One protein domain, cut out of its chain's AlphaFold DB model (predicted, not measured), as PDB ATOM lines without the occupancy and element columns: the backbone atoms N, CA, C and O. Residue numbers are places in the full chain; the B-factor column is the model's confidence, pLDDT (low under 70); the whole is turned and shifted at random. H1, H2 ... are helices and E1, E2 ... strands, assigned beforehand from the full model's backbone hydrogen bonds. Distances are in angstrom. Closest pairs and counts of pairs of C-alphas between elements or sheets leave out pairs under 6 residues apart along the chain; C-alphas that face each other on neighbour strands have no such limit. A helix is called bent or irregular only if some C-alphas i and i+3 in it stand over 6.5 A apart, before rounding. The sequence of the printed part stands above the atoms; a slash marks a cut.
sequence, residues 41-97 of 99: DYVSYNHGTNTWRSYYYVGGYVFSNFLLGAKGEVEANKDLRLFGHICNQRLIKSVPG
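What this domain is: This is residues 41 to 97 of the 99 residues of an uncharacterized protein of Pseudomonas graminis (UniProt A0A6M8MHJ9). A long, thin ribbon of two antiparallel strands, E2 and E3, bends near one end, where short E1 pairs along E2; the irregular helix H1 caps the other end. The 57 printed residues run E1, E2, H1, E3; the antiparallel sheet has the order E1, E2, E3, and the class is mixed, helices and strands. The whole is extended, a rod of 61 by 16 by 13 A, with a radius of gyration of the C-alphas of 20.3 A.

How they stand to each other: E1, residues 42 to 44, and E2, residues 48 to 61, form a hairpin; N 42 and O 52 are within hydrogen-bond range at 3.0 A. E2 bends by 53 degrees at residue 51. H1, residues 66 to 77, is not on the sheet and is apart from E1; C-alphas 67 and 70 are 8.9 A apart, and 5 of 8 O i to N i+4 pairs are within range. E3, residues 81 to 96, is antiparallel to E2 at 166 degrees, with N 61 and O 81 at 2.9 A, and bends by 65 degrees at residue 93.

Where its parts are: E2 measures 38.4 A from C-alpha 48 at (149.559, 131.036, 138.803) to C-alpha 61 at (143.079, 94.019, 146.897); E3 measures 39.7 A from C-alpha 81 at (140.372, 97.633, 149.749) to C-alpha 96 at (151.563, 132.883, 135.226).

The domain as a whole: The C-alphas of Gly 69 and Gly 97, 61.1 A apart, are the farthest. The links are tight, the printed part has no cut, and no printed residue is under 70 in pLDDT.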
ATOM      1  N   ASP A  41     139.848 117.544 133.836       95.25
ATOM      2  CA  ASP A  41     140.855 118.565 134.095       95.25
ATOM      3  C   ASP A  41     140.719 119.090 135.527       95.25
ATOM      4  O   ASP A  41     139.612 119.352 136.003       95.25
ATOM      5  N   TYR A  42     141.854 119.256 136.201       93.50
ATOM      6  CA  TYR A  42     141.918 119.889 137.512       93.50
ATOM      7  C   TYR A  42     142.784 121.146 137.443       93.50
ATOM      8  O   TYR A  42     143.748 121.218 136.678       93.50
ATOM      9  N   VAL A  43     142.424 122.154 138.234       94.62
ATOM     10  CA  VAL A  43     143.121 123.442 138.273       94.62
ATOM     11  C   VAL A  43     143.880 123.563 139.589       94.62
ATOM     12  O   VAL A  43     143.306 123.376 140.658       94.62
ATOM     13  N   SER A  44     145.169 123.879 139.499       93.00
ATOM     14  CA  SER A  44     146.034 124.231 140.623       93.00
ATOM     15  C   SER A  44     146.413 125.708 140.535       93.00
ATOM     16  O   SER A  44     146.691 126.202 139.444       93.00
ATOM     17  N   TYR A  45     146.435 126.396 141.676       92.00
ATOM     18  CA  TYR A  45     146.672 127.844 141.768       92.00
ATOM     19  C   TYR A  45     148.069 128.212 142.301       92.00
ATOM     20  O   TYR A  45     148.325 129.361 142.655       92.00
ATOM     21  N   ASN A  46     148.980 127.239 142.397       85.06
ATOM     22  CA  ASN A  46     150.336 127.488 142.880       85.06
ATOM     23  C   ASN A  46     151.165 128.251 141.827       85.06
ATOM     24  O   ASN A  46     151.354 127.743 140.722       85.06
ATOM     25  N   HIS A  47     151.663 129.446 142.174       85.38
ATOM     26  CA  HIS A  47     152.421 130.348 141.283       85.38
ATOM     27  C   HIS A  47     151.718 130.690 139.952       85.38
ATOM     28  O   HIS A  47     152.351 130.838 138.907       85.38
ATOM     29  N   GLY A  48     150.392 130.826 139.986       90.88
ATOM     30  CA  GLY A  48     149.559 131.036 138.803       90.88
ATOM     31  C   GLY A  48     148.542 129.919 138.617       90.88
ATOM     32  O   GLY A  48     148.400 129.042 139.463       90.88
ATOM     33  N   THR A  49     147.821 129.947 137.503       95.44
ATOM     34  CA  THR A  49     146.746 128.993 137.212       95.44
ATOM     35  C   THR A  49     147.247 127.913 136.266       95.44
ATOM     36  O   THR A  49     147.477 128.165 135.084       95.44
ATOM     37  N   ASN A  50     147.370 126.689 136.769       95.62
ATOM     38  CA  ASN A  50     147.826 125.524 136.025       95.62
ATOM     39  C   ASN A  50     146.689 124.507 135.887       95.62
ATOM     40  O   ASN A  50     146.212 123.959 136.879       95.62
ATOM     41  N   THR A  51     146.255 124.244 134.658       96.50
ATOM     42  CA  THR A  51     145.272 123.207 134.332       96.50
ATOM     43  C   THR A  51     145.996 121.930 133.940       96.50
ATOM     44  O   THR A  51     146.816 121.932 133.021       96.50
ATOM     45  N   TRP A  52     145.655 120.829 134.594       95.69
ATOM     46  CA  TRP A  52     146.307 119.536 134.445       95.69
ATOM     47  C   TRP A  52     145.303 118.451 134.080       95.69
ATOM     48  O   TRP A  52     144.158 118.473 134.532       95.69
ATOM     49  N   ARG A  53     145.771 117.453 133.328       94.38
ATOM     50  CA  ARG A  53     145.020 116.238 133.010       94.38
ATOM     51  C   ARG A  53     145.804 115.009 133.424       94.38
ATOM     52  O   ARG A  53     146.993 114.906 133.115       94.38
ATOM     53  N   SER A  54     145.124 114.074 134.077       92.25
ATOM     54  CA  SER A  54     145.731 112.845 134.589       92.25
ATOM     55  C   SER A  54     145.096 111.610 133.955       92.25
ATOM     56  O   SER A  54     143.887 111.578 133.737       92.25
ATOM     57  N   TYR A  55     145.905 110.584 133.717       90.56
ATOM     58  CA  TYR A  55     145.446 109.217 133.494       90.56
ATOM     59  C   TYR A  55     145.675 108.423 134.770       90.56
ATOM     60  O   TYR A  55     146.767 108.475 135.342       90.56
ATOM     61  N   TYR A  56     144.655 107.703 135.220       86.94
ATOM     62  CA  TYR A  56     144.715 106.941 136.462       86.94
ATOM     63  C   TYR A  56     144.150 105.533 136.296       86.94
ATOM     64  O   TYR A  56     143.313 105.273 135.427       86.94
ATOM     65  N   TYR A  57     144.586 104.644 137.182       86.25
ATOM     66  CA  TYR A  57     143.935 103.365 137.433       86.25
ATOM     67  C   TYR A  57     143.450 103.301 138.875       86.25
ATOM     68  O   TYR A  57     144.041 103.892 139.782       86.25
ATOM     69  N   VAL A  58     142.359 102.565 139.064       85.38
ATOM     70  CA  VAL A  58     141.872 102.141 140.373       85.38
ATOM     71  C   VAL A  58     142.083 100.638 140.449       85.38
ATOM     72  O   VAL A  58     141.675  99.911 139.546       85.38
ATOM     73  N   GLY A  59     142.756 100.196 141.501       84.81
ATOM     74  CA  GLY A  59     142.938  98.794 141.833       84.81
ATOM     75  C   GLY A  59     142.170  98.433 143.097       84.81
ATOM     76  O   GLY A  59     141.735  99.301 143.856       84.81
ATOM     77  N   GLY A  60     142.015  97.134 143.314       88.31
ATOM     78  CA  GLY A  60     141.504  96.581 144.557       88.31
ATOM     79  C   GLY A  60     142.381  95.425 145.015       88.31
ATOM     80  O   GLY A  60     142.958  94.732 144.178       88.31
ATOM     81  N   TYR A  61     142.482  95.220 146.323       88.25
ATOM     82  CA  TYR A  61     143.079  94.019 146.897       88.25
ATOM     83  C   TYR A  61     142.192  93.452 148.007       88.25
ATOM     84  O   TYR A  61     141.424  94.174 148.646       88.25
ATOM     85  N   VAL A  62     142.298  92.140 148.195       88.00
ATOM     86  CA  VAL A  62     141.626  91.347 149.230       88.00
ATOM     87  C   VAL A  62     142.657  90.425 149.873       88.00
ATOM     88  O   VAL A  62     143.701  90.158 149.275       88.00
ATOM     89  N   PHE A  63     142.366  89.932 151.073       86.44
ATOM     90  CA  PHE A  63     143.179  88.915 151.732       86.44
ATOM     91  C   PHE A  63     142.427  87.587 151.758       86.44
ATOM     92  O   PHE A  63     141.235  87.552 152.050       86.44
ATOM     93  N   SER A  64     143.146  86.491 151.515       84.25
ATOM     94  CA  SER A  64     142.667  85.143 151.825       84.25
ATOM     95  C   SER A  64     143.483  84.569 152.982       84.25
ATOM     96  O   SER A  64     144.680  84.834 153.101       84.25
ATOM     97  N   ASN A  65     142.826  83.796 153.846       82.31
ATOM     98  CA  ASN A  65     143.474  83.047 154.915       82.31
ATOM     99  C   ASN A  65     143.036  81.581 154.853       82.31
ATOM    100  O   ASN A  65     142.004  81.195 155.409       82.31
ATOM    101  N   PHE A  66     143.859  80.760 154.200       78.19
ATOM    102  CA  PHE A  66     143.599  79.336 153.993       78.19
ATOM    103  C   PHE A  66     143.514  78.529 155.299       78.19
ATOM    104  O   PHE A  66     142.849  77.494 155.338       78.19
ATOM    105  N   LEU A  67     144.136  79.000 156.388       82.19
ATOM    106  CA  LEU A  67     144.141  78.298 157.678       82.19
ATOM    107  C   LEU A  67     142.793  78.371 158.404       82.19
ATOM    108  O   LEU A  67     142.518  77.542 159.268       82.19
ATOM    109  N   LEU A  68     141.935  79.333 158.058       81.50
ATOM    110  CA  LEU A  68     140.618  79.492 158.685       81.50
ATOM    111  C   LEU A  68     139.521  78.644 158.012       81.50
ATOM    112  O   LEU A  68     138.353  78.697 158.416       81.50
ATOM    113  N   GLY A  69     139.877  77.869 156.983       84.50
ATOM    114  CA  GLY A  69     138.942  77.099 156.169       84.50
ATOM    115  C   GLY A  69     137.954  77.975 155.387       84.50
ATOM    116  O   GLY A  69     137.989  79.203 155.434       84.50
ATOM    117  N   ALA A  70     137.020  77.330 154.681       83.44
ATOM    118  CA  ALA A  70     136.136  77.998 153.718       83.44
ATOM    119  C   ALA A  70     135.327  79.174 154.304       83.44
ATOM    120  O   ALA A  70     135.079  80.161 153.618       83.44
ATOM    121  N   LYS A  71     134.914  79.097 155.577       80.75
ATOM    122  CA  LYS A  71     134.170  80.191 156.227       80.75
ATOM    123  C   LYS A  71     135.058  81.401 156.512       80.75
ATOM    124  O   LYS A  71     134.641  82.520 156.240       80.75
ATOM    125  N   GLY A  72     136.260  81.190 157.046       81.00
ATOM    126  CA  GLY A  72     137.166  82.298 157.341       81.00
ATOM    127  C   GLY A  72     137.760  82.932 156.087       81.00
ATOM    128  O   GLY A  72     137.996  84.133 156.079       81.00
ATOM    129  N   GLU A  73     137.909  82.165 155.006       81.19
ATOM    130  CA  GLU A  73     138.275  82.707 153.696       81.19
ATOM    131  C   GLU A  73     137.204  83.662 153.149       81.19
ATOM    132  O   GLU A  73     137.538  84.737 152.649       81.19
ATOM    133  N   VAL A  74     135.917  83.320 153.280       83.19
ATOM    134  CA  VAL A  74     134.827  84.227 152.891       83.19
ATOM    135  C   VAL A  74     134.875  85.512 153.711       83.19
ATOM    136  O   VAL A  74     134.773  86.586 153.130       83.19
ATOM    137  N   GLU A  75     135.059  85.427 155.033       83.44
ATOM    138  CA  GLU A  75     135.163  86.618 155.888       83.44
ATOM    139  C   GLU A  75     136.381  87.486 155.537       83.44
ATOM    140  O   GLU A  75     136.235  88.699 155.402       83.44
ATOM    141  N   ALA A  76     137.555  86.886 155.317       79.56
ATOM    142  CA  ALA A  76     138.774  87.615 154.959       79.56
ATOM    143  C   ALA A  76     138.644  88.366 153.617       79.56
ATOM    144  O   ALA A  76     139.141  89.483 153.474       79.56
ATOM    145  N   ASN A  77     137.907  87.793 152.658       82.06
ATOM    146  CA  ASN A  77     137.688  88.393 151.341       82.06
ATOM    147  C   ASN A  77     136.587  89.471 151.304       82.06
ATOM    148  O   ASN A  77     136.441  90.138 150.277       82.06
ATOM    149  N   LYS A  78     135.805  89.671 152.376       82.81
ATOM    150  CA  LYS A  78     134.752  90.711 152.402       82.81
ATOM    151  C   LYS A  78     135.314  92.129 152.342       82.81
ATOM    152  O   LYS A  78     134.647  93.034 151.840       82.81
ATOM    153  N   ASP A  79     136.539  92.314 152.814       80.62
ATOM    154  CA  ASP A  79     137.184  93.616 152.916       80.62
ATOM    155  C   ASP A  79     137.940  93.973 151.632       80.62
ATOM    156  O   ASP A  79     139.169  94.059 151.610       80.62
ATOM    157  N   LEU A  80     137.204  94.232 150.546       83.81
ATOM    158  CA  LEU A  80     137.796  94.827 149.349       83.81
ATOM    159  C   LEU A  80     138.361  96.210 149.689       83.81
ATOM    160  O   LEU A  80     137.628  97.148 150.013       83.81
ATOM    161  N   ARG A  81     139.679  96.358 149.568       87.56
ATOM    162  CA  ARG A  81     140.372  97.633 149.749       87.56
ATOM    163  C   ARG A  81     140.714  98.213 148.390       87.56
ATOM    164  O   ARG A  81     141.359  97.555 147.581       87.56
ATOM    165  N   LEU A  82     140.267  99.440 148.137       88.19
ATOM    166  CA  LEU A  82     140.505 100.144 146.881       88.19
ATOM    167  C   LEU A  82     141.702 101.083 147.007       88.19
ATOM    168  O   LEU A  82     141.905 101.709 148.046       88.19
ATOM    169  N   PHE A  83     142.451 101.230 145.922       87.75
ATOM    170  CA  PHE A  83     143.531 102.204 145.815       87.75
ATOM    171  C   PHE A  83     143.545 102.839 144.424       87.75
ATOM    172  O   PHE A  83     143.128 102.230 143.442       87.75
ATOM    173  N   GLY A  84     144.020 104.080 144.342       86.25
ATOM    174  CA  GLY A  84     144.180 104.810 143.087       86.25
ATOM    175  C   GLY A  84     145.642 105.149 142.833       86.25
ATOM    176  O   GLY A  84     146.377 105.464 143.767       86.25
ATOM    177  N   HIS A  85     146.059 105.116 141.571       87.12
ATOM    178  CA  HIS A  85     147.389 105.557 141.161       87.12
ATOM    179  C   HIS A  85     147.312 106.401 139.887       87.12
ATOM    180  O   HIS A  85     146.629 106.035 138.928       87.12
ATOM    181  N   ILE A  86     148.016 107.535 139.876       88.94
ATOM    182  CA  ILE A  86     148.153 108.396 138.696       88.94
ATOM    183  C   ILE A  86     149.293 107.838 137.842       88.94
ATOM    184  O   ILE A  86     150.453 107.959 138.215       88.94
ATOM    185  N   CYS A  87     148.963 107.251 136.691       86.69
ATOM    186  CA  CYS A  87     149.952 106.709 135.759       86.69
ATOM    187  C   CYS A  87     150.740 107.806 135.038       86.69
ATOM    188  O   CYS A  87     151.935 107.677 134.785       86.69
ATOM    189  N   ASN A  88     150.035 108.855 134.615       88.25
ATOM    190  CA  ASN A  88     150.599 109.954 133.847       88.25
ATOM    191  C   ASN A  88     149.825 111.232 134.153       88.25
ATOM    192  O   ASN A  88     148.605 111.205 134.322       88.25
ATOM    193  N   GLN A  89     150.530 112.352 134.168       91.00
ATOM    194  CA  GLN A  89     149.959 113.668 134.354       91.00
ATOM    195  C   GLN A  89     150.625 114.645 133.390       91.00
ATOM    196  O   GLN A  89     151.848 114.701 133.288       91.00
ATOM    197  N   ARG A  90     149.807 115.422 132.676       92.75
ATOM    198  CA  ARG A  90     150.286 116.425 131.724       92.75
ATOM    199  C   ARG A  90     149.666 117.784 131.993       92.75
ATOM    200  O   ARG A  90     148.482 117.887 132.324       92.75
ATOM    201  N   LEU A  91     150.472 118.821 131.806       95.06
ATOM    202  CA  LEU A  91     150.018 120.202 131.829       95.06
ATOM    203  C   LEU A  91     149.235 120.484 130.543       95.06
ATOM    204  O   LEU A  91     149.716 120.211 129.445       95.06
ATOM    205  N   ILE A  92     148.022 121.009 130.683       96.69
ATOM    206  CA  ILE A  92     147.159 121.411 129.566       96.69
ATOM    207  C   ILE A  92     147.313 122.902 129.287       96.69
ATOM    208  O   ILE A  92     147.396 123.319 128.135       96.69
ATOM    209  N   LYS A  93     147.344 123.710 130.349       95.38
ATOM    210  CA  LYS A  93     147.439 125.165 130.260       95.38
ATOM    211  C   LYS A  93     148.120 125.714 131.502       95.38
ATOM    212  O   LYS A  93     147.848 125.242 132.600       95.38
ATOM    213  N   SER A  94     148.941 126.742 131.329       96.06
ATOM    214  CA  SER A  94     149.486 127.532 132.430       96.06
ATOM    215  C   SER A  94     149.260 129.015 132.160       96.06
ATOM    216  O   SER A  94     149.430 129.480 131.032       96.06
ATOM    217  N   VAL A  95     148.831 129.737 133.189       96.06
ATOM    218  CA  VAL A  95     148.740 131.195 133.223       96.06
ATOM    219  C   VAL A  95     149.605 131.655 134.396       96.06
ATOM    220  O   VAL A  95     149.272 131.306 135.530       96.06
ATOM    221  N   PRO A  96     150.697 132.399 134.157       92.25
ATOM    222  CA  PRO A  96     151.563 132.883 135.226       92.25
ATOM    223  C   PRO A  96     150.801 133.711 136.265       92.25
ATOM    224  O   PRO A  96     149.900 134.480 135.919       92.25
ATOM    225  N   GLY A  97     151.167 133.548 137.537       82.88
ATOM    226  CA  GLY A  97     150.735 134.445 138.605       82.88
ATOM    227  C   GLY A  97     151.501 135.773 138.572       82.88
ATOM    228  O   GLY A  97     152.497 135.883 137.851       82.88
TER     229      GLY A  97